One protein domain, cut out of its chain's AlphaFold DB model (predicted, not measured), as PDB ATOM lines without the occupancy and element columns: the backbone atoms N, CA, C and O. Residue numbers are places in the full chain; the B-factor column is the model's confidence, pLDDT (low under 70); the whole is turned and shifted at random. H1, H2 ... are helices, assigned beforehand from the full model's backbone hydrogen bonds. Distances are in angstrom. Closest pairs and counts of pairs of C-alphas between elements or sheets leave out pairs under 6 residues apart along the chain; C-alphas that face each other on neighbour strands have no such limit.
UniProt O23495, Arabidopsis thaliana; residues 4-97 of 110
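Overview. This is residues 4 to 97 of the 110 residues of a protein of Arabidopsis thaliana (UniProt O23495). One long, straight helix, H1, reaches out as a free arm from a wide, open V; the other side of the V holds H2 and, beyond an outstretched link, a small head made of H3 and the loops around it, and the space between the two sides is empty. The printed part has 94 residues, with three named helices in the order H1, H2, H3 and no named strand; the class is all helix. The whole is extended, with a radius of gyration of the C-alphas of 19.9 A and spans of 51 by 43 by 31 A.

Along the chain. Find C-alpha 4 at (17.418, -39.093, 74.657); from there H1, residues 4 to 32, runs 42.2 A to C-alpha 32 at (44.475, -43.298, 106.736). H2, residues 49 to 62, covers 20.4 A from first to last C-alpha. Look next for H3, residues 82 to 89, which ends at C-alpha 89 at (17.893, -41.735, 120.574).

Arrangement. Begin at H1, the longest helix: residues 4 to 33, of which 4 to 32 belong to H1, stand free. Further on, residues 35 to 52, of which 49 to 52 belong to H2, stand free too. H1 and H2 are apart, with no C-alpha of the one within 8 A of the other. By the same test H2 and H3 are apart, and H1 and H3 are apart. In H1, H2 and H3, every O i to N i+4 pair is within hydrogen-bond range.

Size, cuts and confidence. The two C-alphas farthest apart are those of Glu 5 and Asn 50, at 53.0 A. The printed part has no cut. Both links are long: 16 residues from H1 to H2, and 19 from H2 to H3. In the B-factor column you will find a mean pLDDT of 85.1 for the printed part, with residues 4 to 5 and 33 to 49 under 70.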
ATOM      1  N   GLY A   4      16.970 -37.796  74.129       61.72
ATOM      2  CA  GLY A   4      17.418 -39.093  74.657       61.72
ATOM      3  C   GLY A   4      18.940 -39.267  74.692       61.72
ATOM      4  O   GLY A   4      19.474 -39.762  75.680       61.72
ATOM      5  N   GLU A   5      19.646 -38.801  73.659       62.44
ATOM      6  CA  GLU A   5      21.105 -38.955  73.525       62.44
ATOM      7  C   GLU A   5      21.869 -38.059  74.523       62.44
ATOM      8  O   GLU A   5      22.872 -38.459  75.119       62.44
ATOM      9  N   GLY A   6      21.336 -36.864  74.807       74.62
ATOM     10  CA  GLY A   6      21.874 -35.974  75.842       74.62
ATOM     11  C   GLY A   6      21.746 -36.536  77.265       74.62
ATOM     12  O   GLY A   6      22.612 -36.304  78.107       74.62
ATOM     13  N   MET A   7      20.689 -37.304  77.548       75.75
ATOM     14  CA  MET A   7      20.481 -37.904  78.870       75.75
ATOM     15  C   MET A   7      21.380 -39.128  79.089       75.75
ATOM     16  O   MET A   7      21.893 -39.325  80.189       75.75
ATOM     17  N   GLU A   8      21.618 -39.915  78.039       82.00
ATOM     18  CA  GLU A   8      22.516 -41.075  78.070       82.00
ATOM     19  C   GLU A   8      23.985 -40.661  78.242       82.00
ATOM     20  O   GLU A   8      24.699 -41.214  79.079       82.00
ATOM     21  N   THR A   9      24.422 -39.615  77.539       87.00
ATOM     22  CA  THR A   9      25.776 -39.056  77.698       87.00
ATOM     23  C   THR A   9      25.999 -38.447  79.083       87.00
ATOM     24  O   THR A   9      27.051 -38.658  79.689       87.00
ATOM     25  N   ALA A  10      24.999 -37.749  79.630       88.38
ATOM     26  CA  ALA A  10      25.050 -37.231  80.995       88.38
ATOM     27  C   ALA A  10      25.121 -38.356  82.044       88.38
ATOM     28  O   ALA A  10      25.854 -38.234  83.028       88.38
ATOM     29  N   ALA A  11      24.397 -39.459  81.829       87.44
ATOM     30  CA  ALA A  11      24.445 -40.627  82.706       87.44
ATOM     31  C   ALA A  11      25.821 -41.313  82.672       87.44
ATOM     32  O   ALA A  11      26.368 -41.626  83.729       87.44
ATOM     33  N   ALA A  12      26.414 -41.474  81.485       90.31
ATOM     34  CA  ALA A  12      27.741 -42.069  81.327       90.31
ATOM     35  C   ALA A  12      28.850 -41.226  81.985       90.31
ATOM     36  O   ALA A  12      29.741 -41.765  82.645       90.31
ATOM     37  N   GLU A  13      28.790 -39.896  81.856       94.81
ATOM     38  CA  GLU A  13      29.755 -39.013  82.524       94.81
ATOM     39  C   GLU A  13      29.584 -39.055  84.051       94.81
ATOM     40  O   GLU A  13      30.574 -39.068  84.786       94.81
ATOM     41  N   LEU A  14      28.343 -39.144  84.547       93.94
ATOM     42  CA  LEU A  14      28.081 -39.300  85.977       93.94
ATOM     43  C   LEU A  14      28.652 -40.618  86.517       93.94
ATOM     44  O   LEU A  14      29.300 -40.610  87.563       93.94
ATOM     45  N   GLU A  15      28.455 -41.726  85.806       94.88
ATOM     46  CA  GLU A  15      29.006 -43.033  86.175       94.88
ATOM     47  C   GLU A  15      30.539 -42.997  86.223       94.88
ATOM     48  O   GLU A  15      31.149 -43.423  87.209       94.88
ATOM     49  N   ARG A  16      31.180 -42.392  85.215       97.25
ATOM     50  CA  ARG A  16      32.636 -42.210  85.187       97.25
ATOM     51  C   ARG A  16      33.133 -41.424  86.403       97.25
ATOM     52  O   ARG A  16      34.110 -41.830  87.038       97.25
ATOM     53  N   LEU A  17      32.473 -40.315  86.739       96.44
ATOM     54  CA  LEU A  17      32.836 -39.495  87.898       96.44
ATOM     55  C   LEU A  17      32.641 -40.254  89.215       96.44
ATOM     56  O   LEU A  17      33.486 -40.160  90.104       96.44
ATOM     57  N   GLN A  18      31.566 -41.035  89.343       96.38
ATOM     58  CA  GLN A  18      31.319 -41.866  90.524       96.38
ATOM     59  C   GLN A  18      32.418 -42.915  90.719       96.38
ATOM     60  O   GLN A  18      32.937 -43.050  91.828       96.38
ATOM     61  N   ILE A  19      32.829 -43.600  89.647       96.25
ATOM     62  CA  ILE A  19      33.937 -44.565  89.679       96.25
ATOM     63  C   ILE A  19      35.238 -43.877  90.116       96.25
ATOM     64  O   ILE A  19      35.957 -44.392  90.975       96.25
ATOM     65  N   GLU A  20      35.532 -42.692  89.575       96.81
ATOM     66  CA  GLU A  20      36.739 -41.938  89.924       96.81
ATOM     67  C   GLU A  20      36.748 -41.500  91.399       96.81
ATOM     68  O   GLU A  20      37.776 -41.603  92.078       96.81
ATOM     69  N   ILE A  21      35.605 -41.041  91.916       97.38
ATOM     70  CA  ILE A  21      35.446 -40.656  93.323       97.38
ATOM     71  C   ILE A  21      35.657 -41.867  94.233       97.38
ATOM     72  O   ILE A  21      36.427 -41.775  95.189       97.38
ATOM     73  N   LEU A  22      35.038 -43.010  93.924       94.94
ATOM     74  CA  LEU A  22      35.205 -44.240  94.703       94.94
ATOM     75  C   LEU A  22      36.665 -44.710  94.718       94.94
ATOM     76  O   LEU A  22      37.183 -45.075  95.773       94.94
ATOM     77  N   HIS A  23      37.361 -44.632  93.582       93.56
ATOM     78  CA  HIS A  23      38.783 -44.965  93.506       93.56
ATOM     79  C   HIS A  23      39.643 -44.035  94.380       93.56
ATOM     80  O   HIS A  23      40.512 -44.498  95.122       93.56
ATOM     81  N   LYS A  24      39.375 -42.722  94.356       96.44
ATOM     82  CA  LYS A  24      40.063 -41.742  95.214       96.44
ATOM     83  C   LYS A  24      39.804 -41.996  96.700       96.44
ATOM     84  O   LYS A  24      40.744 -41.923  97.488       96.44
ATOM     85  N   ILE A  25      38.565 -42.321  97.074       94.25
ATOM     86  CA  ILE A  25      38.208 -42.683  98.453       94.25
ATOM     87  C   ILE A  25      38.983 -43.928  98.883       94.25
ATOM     88  O   ILE A  25      39.636 -43.886  99.918       94.25
ATOM     89  N   SER A  26      39.014 -44.978  98.058       90.00
ATOM     90  CA  SER A  26      39.749 -46.216  98.352       90.00
ATOM     91  C   SER A  26      41.243 -45.972  98.628       90.00
ATOM     92  O   SER A  26      41.799 -46.498  99.595       90.00
ATOM     93  N   ILE A  27      41.894 -45.107  97.837       92.88
ATOM     94  CA  ILE A  27      43.294 -44.707  98.065       92.88
ATOM     95  C   ILE A  27      43.448 -43.983  99.408       92.88
ATOM     96  O   ILE A  27      44.370 -44.280 100.173       92.88
ATOM     97  N   LEU A  28      42.560 -43.034  99.708       89.19
ATOM     98  CA  LEU A  28      42.616 -42.282 100.960       89.19
ATOM     99  C   LEU A  28      42.387 -43.202 102.160       89.19
ATOM    100  O   LEU A  28      43.191 -43.196 103.087       89.19
ATOM    101  N   GLU A  29      41.370 -44.057 102.121       86.88
ATOM    102  CA  GLU A  29      41.107 -45.054 103.161       86.88
ATOM    103  C   GLU A  29      42.331 -45.939 103.407       86.88
ATOM    104  O   GLU A  29      42.716 -46.131 104.556       86.88
ATOM    105  N   SER A  30      43.019 -46.392 102.353       80.88
ATOM    106  CA  SER A  30      44.250 -47.181 102.502       80.88
ATOM    107  C   SER A  30      45.411 -46.411 103.150       80.88
ATOM    108  O   SER A  30      46.266 -47.016 103.793       80.88
ATOM    109  N   SER A  31      45.433 -45.083 103.005       82.25
ATOM    110  CA  SER A  31      46.468 -44.208 103.568       82.25
ATOM    111  C   SER A  31      46.191 -43.824 105.025       82.25
ATOM    112  O   SER A  31      47.127 -43.569 105.779       82.25
ATOM    113  N   PHE A  32      44.914 -43.754 105.413       70.62
ATOM    114  CA  PHE A  32      44.475 -43.298 106.736       70.62
ATOM    115  C   PHE A  32      44.013 -44.426 107.660       70.62
ATOM    116  O   PHE A  32      43.888 -44.198 108.863       70.62
ATOM    117  N   LEU A  33      43.774 -45.634 107.142       63.97
ATOM    118  CA  LEU A  33      43.525 -46.789 107.991       63.97
ATOM    119  C   LEU A  33      44.808 -47.123 108.763       63.97
ATOM    120  O   LEU A  33      45.845 -47.387 108.148       63.97
ATOM    121  N   PRO A  34      44.762 -47.147 110.106       59.03
ATOM    122  CA  PRO A  34      45.854 -47.691 110.891       59.03
ATOM    123  C   PRO A  34      46.159 -49.095 110.367       59.03
ATOM    124  O   PRO A  34      45.235 -49.895 110.192       59.03
ATOM    125  N   GLN A  35      47.435 -49.415 110.137       56.41
ATOM    126  CA  GLN A  35      47.884 -50.799 109.977       56.41
ATOM    127  C   GLN A  35      47.628 -51.541 111.296       56.41
ATOM    128  O   GLN A  35      48.550 -51.825 112.059       56.41
ATOM    129  N   ASN A  36      46.370 -51.866 111.588       49.19
ATOM    130  CA  ASN A  36      46.021 -52.828 112.612       49.19
ATOM    131  C   ASN A  36      46.354 -54.208 112.047       49.19
ATOM    132  O   ASN A  36      45.498 -54.960 111.581       49.19
ATOM    133  N   SER A  37      47.654 -54.483 112.014       56.50
ATOM    134  CA  SER A  37      48.193 -55.805 111.758       56.50
ATOM    135  C   SER A  37      47.573 -56.766 112.774       56.50
ATOM    136  O   SER A  37      47.641 -56.527 113.977       56.50
ATOM    137  N   SER A  38      46.994 -57.846 112.243       52.00
ATOM    138  CA  SER A  38      46.352 -58.980 112.927       52.00
ATOM    139  C   SER A  38      44.887 -58.803 113.341       52.00
ATOM    140  O   SER A  38      44.573 -58.513 114.488       52.00
ATOM    141  N   ALA A  39      43.972 -59.114 112.420       44.72
ATOM    142  CA  ALA A  39      43.309 -60.428 112.394       44.72
ATOM    143  C   ALA A  39      42.338 -60.488 111.200       44.72
ATOM    144  O   ALA A  39      41.441 -59.659 111.072       44.72
ATOM    145  N   ALA A  40      42.529 -61.459 110.308       50.94
ATOM    146  CA  ALA A  40      41.596 -61.714 109.214       50.94
ATOM    147  C   ALA A  40      40.221 -62.137 109.777       50.94
ATOM    148  O   ALA A  40      40.186 -63.034 110.626       50.94
ATOM    149  N   PRO A  41      39.089 -61.573 109.313       47.38
ATOM    150  CA  PRO A  41      37.786 -62.125 109.645       47.38
ATOM    151  C   PRO A  41      37.626 -63.436 108.874       47.38
ATOM    152  O   PRO A  41      37.463 -63.463 107.654       47.38
ATOM    153  N   SER A  42      37.739 -64.540 109.605       43.69
ATOM    154  CA  SER A  42      37.382 -65.867 109.109       43.69
ATOM    155  C   SER A  42      35.866 -65.921 108.874       43.69
ATOM    156  O   SER A  42      35.115 -65.273 109.609       43.69
ATOM    157  N   PRO A  43      35.382 -66.660 107.862       56.72
ATOM    158  CA  PRO A  43      33.966 -66.685 107.550       56.72
ATOM    159  C   PRO A  43      33.194 -67.486 108.609       56.72
ATOM    160  O   PRO A  43      33.605 -68.571 109.017       56.72
ATOM    161  N   SER A  44      32.026 -66.954 108.977       49.50
ATOM    162  CA  SER A  44      30.902 -67.627 109.649       49.50
ATOM    163  C   SER A  44      31.092 -68.109 111.096       49.50
ATOM    164  O   SER A  44      31.235 -69.296 111.358       49.50
ATOM    165  N   LEU A  45      30.917 -67.187 112.045       47.69
ATOM    166  CA  LEU A  45      30.305 -67.454 113.353       47.69
ATOM    167  C   LEU A  45      29.332 -66.299 113.661       47.69
ATOM    168  O   LEU A  45      29.533 -65.209 113.116       47.69
ATOM    169  N   PRO A  46      28.265 -66.503 114.460       47.47
ATOM    170  CA  PRO A  46      27.439 -65.390 114.915       47.47
ATOM    171  C   PRO A  46      28.361 -64.416 115.647       47.47
ATOM    172  O   PRO A  46      28.930 -64.769 116.678       47.47
ATOM    173  N   VAL A  47      28.575 -63.239 115.055       53.09
ATOM    174  CA  VAL A  47      29.372 -62.174 115.661       53.09
ATOM    175  C   VAL A  47      28.745 -61.902 117.019       53.09
ATOM    176  O   VAL A  47      27.583 -61.502 117.085       53.09
ATOM    177  N   ASP A  48      29.489 -62.182 118.087       59.84
ATOM    178  CA  ASP A  48      29.053 -61.854 119.434       59.84
ATOM    179  C   ASP A  48      28.760 -60.350 119.455       59.84
ATOM    180  O   ASP A  48      29.594 -59.527 119.066       59.84
ATOM    181  N   GLU A  49      27.544 -59.964 119.829       66.06
ATOM    182  CA  GLU A  49      27.106 -58.567 119.763       66.06
ATOM    183  C   GLU A  49      28.021 -57.655 120.594       66.06
ATOM    184  O   GLU A  49      28.207 -56.476 120.277       66.06
ATOM    185  N   ASN A  50      28.638 -58.221 121.635       78.69
ATOM    186  CA  ASN A  50      29.629 -57.551 122.460       78.69
ATOM    187  C   ASN A  50      30.937 -57.253 121.701       78.69
ATOM    188  O   ASN A  50      31.564 -56.215 121.932       78.69
ATOM    189  N   GLU A  51      31.328 -58.100 120.745       89.75
ATOM    190  CA  GLU A  51      32.502 -57.891 119.891       89.75
ATOM    191  C   GLU A  51      32.315 -56.669 118.988       89.75
ATOM    192  O   GLU A  51      33.212 -55.832 118.883       89.75
ATOM    193  N   THR A  52      31.129 -56.504 118.388       90.44
ATOM    194  CA  THR A  52      30.848 -55.348 117.519       90.44
ATOM    195  C   THR A  52      30.911 -54.037 118.298       90.44
ATOM    196  O   THR A  52      31.568 -53.094 117.854       90.44
ATOM    197  N   VAL A  53      30.281 -53.976 119.477       92.31
ATOM    198  CA  VAL A  53      30.329 -52.791 120.350       92.31
ATOM    199  C   VAL A  53      31.763 -52.487 120.781       92.31
ATOM    200  O   VAL A  53      32.187 -51.331 120.719       92.31
ATOM    201  N   THR A  54      32.532 -53.511 121.160       93.88
ATOM    202  CA  THR A  54      33.941 -53.357 121.552       93.88
ATOM    203  C   THR A  54      34.771 -52.807 120.396       93.88
ATOM    204  O   THR A  54      35.473 -51.811 120.556       93.88
ATOM    205  N   ARG A  55      34.636 -53.389 119.198       94.94
ATOM    206  CA  ARG A  55      35.354 -52.949 117.998       94.94
ATOM    207  C   ARG A  55      35.030 -51.500 117.637       94.94
ATOM    208  O   ARG A  55      35.947 -50.723 117.383       94.94
ATOM    209  N   LEU A  56      33.749 -51.122 117.631       94.75
ATOM    210  CA  LEU A  56      33.334 -49.748 117.335       94.75
ATOM    211  C   LEU A  56      33.817 -48.758 118.401       94.75
ATOM    212  O   LEU A  56      34.260 -47.669 118.049       94.75
ATOM    213  N   SER A  57      33.797 -49.148 119.679       94.56
ATOM    214  CA  SER A  57      34.324 -48.325 120.776       94.56
ATOM    215  C   SER A  57      35.806 -48.012 120.576       94.56
ATOM    216  O   SER A  57      36.202 -46.852 120.650       94.56
ATOM    217  N   THR A  58      36.616 -49.025 120.250       95.56
ATOM    218  CA  THR A  58      38.050 -48.852 119.979       95.56
ATOM    219  C   THR A  58      38.295 -47.921 118.789       95.56
ATOM    220  O   THR A  58      39.158 -47.045 118.857       95.56
ATOM    221  N   ILE A  59      37.519 -48.060 117.708       95.81
ATOM    222  CA  ILE A  59      37.627 -47.182 116.531       95.81
ATOM    223  C   ILE A  59      37.326 -45.726 116.915       95.81
ATOM    224  O   ILE A  59      38.126 -44.844 116.614       95.81
ATOM    225  N   LEU A  60      36.226 -45.466 117.628       95.19
ATOM    226  CA  LEU A  60      35.858 -44.111 118.060       95.19
ATOM    227  C   LEU A  60      36.923 -43.484 118.973       95.19
ATOM    228  O   LEU A  60      37.357 -42.359 118.727       95.19
ATOM    229  N   GLN A  61      37.401 -44.232 119.968       95.81
ATOM    230  CA  GLN A  61      38.416 -43.762 120.914       95.81
ATOM    231  C   GLN A  61      39.756 -43.471 120.233       95.81
ATOM    232  O   GLN A  61      40.363 -42.432 120.487       95.81
ATOM    233  N   SER A  62      40.207 -44.348 119.330       95.31
ATOM    234  CA  SER A  62      41.433 -44.114 118.546       95.31
ATOM    235  C   SER A  62      41.319 -42.907 117.607       95.31
ATOM    236  O   SER A  62      42.319 -42.244 117.347       95.31
ATOM    237  N   GLY A  63      40.102 -42.571 117.167       93.75
ATOM    238  CA  GLY A  63      39.785 -41.337 116.447       93.75
ATOM    239  C   GLY A  63      39.620 -40.093 117.334       93.75
ATOM    240  O   GLY A  63      39.267 -39.033 116.824       93.75
ATOM    241  N   GLY A  64      39.846 -40.194 118.649       95.62
ATOM    242  CA  GLY A  64      39.723 -39.082 119.598       95.62
ATOM    243  C   GLY A  64      38.296 -38.794 120.079       95.62
ATOM    244  O   GLY A  64      38.082 -37.822 120.808       95.62
ATOM    245  N   VAL A  65      37.316 -39.627 119.718       95.56
ATOM    246  CA  VAL A  65      35.935 -39.522 120.203       95.56
ATOM    247  C   VAL A  65      35.826 -40.285 121.519       95.56
ATOM    248  O   VAL A  65      35.753 -41.511 121.542       95.56
ATOM    249  N   ASN A  66      35.842 -39.550 122.630       92.94
ATOM    250  CA  ASN A  66      35.852 -40.129 123.979       92.94
ATOM    251  C   ASN A  66      34.480 -40.120 124.668       92.94
ATOM    252  O   ASN A  66      34.298 -40.835 125.650       92.94
ATOM    253  N   ASP A  67      33.532 -39.328 124.165       95.25
ATOM    254  CA  ASP A  67      32.180 -39.213 124.716       95.25
ATOM    255  C   ASP A  67      31.158 -39.738 123.703       95.25
ATOM    256  O   ASP A  67      30.853 -39.091 122.701       95.25
ATOM    257  N   PHE A  68      30.696 -40.969 123.924       93.81
ATOM    258  CA  PHE A  68      29.687 -41.635 123.108       93.81
ATOM    259  C   PHE A  68      28.953 -42.705 123.920       93.81
ATOM    260  O   PHE A  68      29.483 -43.266 124.880       93.81
ATOM    261  N   CYS A  69      27.740 -43.051 123.491       91.56
ATOM    262  CA  CYS A  69      26.993 -44.176 124.042       91.56
ATOM    263  C   CYS A  69      26.341 -45.001 122.931       91.56
ATOM    264  O   CYS A  69      25.774 -44.458 121.982       91.56
ATOM    265  N   PHE A  70      26.367 -46.324 123.077       92.62
ATOM    266  CA  PHE A  70      25.614 -47.221 122.207       92.62
ATOM    267  C   PHE A  70      24.239 -47.499 122.811       92.62
ATOM    268  O   PHE A  70      24.129 -47.902 123.970       92.62
ATOM    269  N   LYS A  71      23.186 -47.315 122.010       91.62
ATOM    270  CA  LYS A  71      21.805 -47.597 122.404       91.62
ATOM    271  C   LYS A  71      21.213 -48.677 121.509       91.62
ATOM    272  O   LYS A  71      21.269 -48.576 120.288       91.62
ATOM    273  N   ARG A  72      20.627 -49.699 122.131       91.19
ATOM    274  CA  ARG A  72      19.789 -50.681 121.435       91.19
ATOM    275  C   ARG A  72      18.369 -50.132 121.311       91.19
ATOM    276  O   ARG A  72      17.858 -49.513 122.244       91.19
ATOM    277  N   VAL A  73      17.751 -50.370 120.165       92.50
ATOM    278  CA  VAL A  73      16.368 -49.993 119.853       92.50
ATOM    279  C   VAL A  73      15.593 -51.240 119.433       92.50
ATOM    280  O   VAL A  73      16.194 -52.285 119.181       92.50
ATOM    281  N   ALA A  74      14.267 -51.149 119.408       94.44
ATOM    282  CA  ALA A  74      13.419 -52.254 118.981       94.44
ATOM    283  C   ALA A  74      13.646 -52.595 117.496       94.44
ATOM    284  O   ALA A  74      14.085 -51.754 116.711       94.44
ATOM    285  N   THR A  75      13.355 -53.835 117.103       94.31
ATOM    286  CA  THR A  75      13.593 -54.329 115.736       94.31
ATOM    287  C   THR A  75      12.797 -53.550 114.679       94.31
ATOM    288  O   THR A  75      13.269 -53.373 113.562       94.31
ATOM    289  N   ASP A  76      11.625 -53.038 115.051       96.44
ATOM    290  CA  ASP A  76      10.715 -52.222 114.237       96.44
ATOM    291  C   ASP A  76      11.063 -50.719 114.241       96.44
ATOM    292  O   ASP A  76      10.318 -49.897 113.716       96.44
ATOM    293  N   TYR A  77      12.213 -50.327 114.801       96.56
ATOM    294  CA  TYR A  77      12.642 -48.927 114.929       96.56
ATOM    295  C   TYR A  77      12.538 -48.106 113.629       96.56
ATOM    296  O   TYR A  77      12.190 -46.923 113.656       96.56
ATOM    297  N   TYR A  78      12.839 -48.714 112.478       95.19
ATOM    298  CA  TYR A  78      12.784 -48.028 111.184       95.19
ATOM    299  C   TYR A  78      11.368 -47.871 110.612       95.19
ATOM    300  O   TYR A  78      11.225 -47.163 109.614       95.19
ATOM    301  N   ASP A  79      10.346 -48.434 111.255       96.94
ATOM    302  CA  ASP A  79       8.934 -48.248 110.899       96.94
ATOM    303  C   ASP A  79       8.294 -47.085 111.679       96.94
ATOM    304  O   ASP A  79       7.217 -46.603 111.333       96.94
ATOM    305  N   TRP A  80       8.966 -46.584 112.720       97.56
ATOM    306  CA  TRP A  80       8.445 -45.515 113.572       97.56
ATOM    307  C   TRP A  80       8.498 -44.137 112.893       97.56
ATOM    308  O   TRP A  80       9.385 -43.906 112.063       97.56
ATOM    309  N   PRO A  81       7.643 -43.174 113.291       98.06
ATOM    310  CA  PRO A  81       7.801 -41.766 112.919       98.06
ATOM    311  C   PRO A  81       9.177 -41.208 113.316       98.06
ATOM    312  O   PRO A  81       9.780 -41.651 114.300       98.06
ATOM    313  N   LEU A  82       9.688 -40.224 112.568       97.75
ATOM    314  CA  LEU A  82      11.025 -39.656 112.796       97.75
ATOM    315  C   LEU A  82      11.155 -39.010 114.180       97.75
ATOM    316  O   LEU A  82      12.203 -39.103 114.815       97.75
ATOM    317  N   GLU A  83      10.084 -38.404 114.675       98.12
ATOM    318  CA  GLU A  83      10.016 -37.771 115.987       98.12
ATOM    319  C   GLU A  83      10.222 -38.808 117.096       98.12
ATOM    320  O   GLU A  83      11.031 -38.599 117.995       98.12
ATOM    321  N   SER A  84       9.586 -39.977 116.981       97.94
ATOM    322  CA  SER A  84       9.770 -41.082 117.929       97.94
ATOM    323  C   SER A  84      11.201 -41.622 117.910       97.94
ATOM    324  O   SER A  84      11.745 -41.981 118.956       97.94
ATOM    325  N   ARG A  85      11.843 -41.644 116.734       97.75
ATOM    326  CA  ARG A  85      13.257 -42.033 116.597       97.75
ATOM    327  C   ARG A  85      14.198 -41.018 117.241       97.75
ATOM    328  O   ARG A  85      15.126 -41.408 117.947       97.75
ATOM    329  N   ARG A  86      13.940 -39.722 117.040       97.44
ATOM    330  CA  ARG A  86      14.664 -38.634 117.712       97.44
ATOM    331  C   ARG A  86      14.570 -38.801 119.224       97.44
ATOM    332  O   ARG A  86      15.599 -38.792 119.894       97.44
ATOM    333  N   ASP A  87      13.361 -39.002 119.737       96.81
ATOM    334  CA  ASP A  87      13.102 -39.077 121.175       96.81
ATOM    335  C   ASP A  87      13.768 -40.304 121.807       96.81
ATOM    336  O   ASP A  87      14.429 -40.189 122.841       96.81
ATOM    337  N   VAL A  88      13.679 -41.479 121.168       96.12
ATOM    338  CA  VAL A  88      14.327 -42.687 121.696       96.12
ATOM    339  C   VAL A  88      15.849 -42.593 121.634       96.12
ATOM    340  O   VAL A  88      16.507 -43.121 122.523       96.12
ATOM    341  N   LEU A  89      16.439 -41.913 120.648       94.56
ATOM    342  CA  LEU A  89      17.893 -41.735 120.574       94.56
ATOM    343  C   LEU A  89      18.410 -40.526 121.366       94.56
ATOM    344  O   LEU A  89      19.615 -40.423 121.570       94.56
ATOM    345  N   GLY A  90      17.530 -39.646 121.850       94.50
ATOM    346  CA  GLY A  90      17.926 -38.415 122.537       94.50
ATOM    347  C   GLY A  90      18.590 -37.391 121.611       94.50
ATOM    348  O   GLY A  90      19.431 -36.616 122.058       94.50
ATOM    349  N   ALA A  91      18.247 -37.399 120.320       95.38
ATOM    350  CA  ALA A  91      18.772 -36.436 119.355       95.38
ATOM    351  C   ALA A  91      18.123 -35.049 119.539       95.38
ATOM    352  O   ALA A  91      16.960 -34.939 119.925       95.38
ATOM    353  N   SER A  92      18.854 -33.977 119.227       96.81
ATOM    354  CA  SER A  92      18.367 -32.594 119.372       96.81
ATOM    355  C   SER A  92      17.272 -32.226 118.358       96.81
ATOM    356  O   SER A  92      16.331 -31.510 118.692       96.81
ATOM    357  N   SER A  93      17.359 -32.735 117.125       97.81
ATOM    358  CA  SER A  93      16.324 -32.626 116.088       97.81
ATOM    359  C   SER A  93      16.297 -33.882 115.215       97.81
ATOM    360  O   SER A  93      17.192 -34.725 115.293       97.81
ATOM    361  N   VAL A  94      15.273 -34.011 114.366       97.75
ATOM    362  CA  VAL A  94      15.179 -35.114 113.394       97.75
ATOM    363  C   VAL A  94      16.303 -35.070 112.351       97.75
ATOM    364  O   VAL A  94      16.719 -36.118 111.873       97.75
ATOM    365  N   ASP A  95      16.855 -33.887 112.067       97.81
ATOM    366  CA  ASP A  95      17.959 -33.701 111.111       97.81
ATOM    367  C   ASP A  95      19.290 -34.269 111.621       97.81
ATOM    368  O   ASP A  95      20.208 -34.495 110.840       97.81
ATOM    369  N   HIS A  96      19.398 -34.522 112.930       97.19
ATOM    370  CA  HIS A  96      20.571 -35.152 113.541       97.19
ATOM    371  C   HIS A  96      20.511 -36.689 113.491       97.19
ATOM    372  O   HIS A  96      21.413 -37.362 113.994       97.19
ATOM    373  N   LEU A  97      19.456 -37.268 112.907       96.25
ATOM    374  CA  LEU A  97      19.349 -38.708 112.705       96.25
ATOM    375  C   LEU A  97      20.116 -39.127 111.447       96.25
ATOM    376  O   LEU A  97      19.679 -38.889 110.324       96.25
TER     377      LEU A  97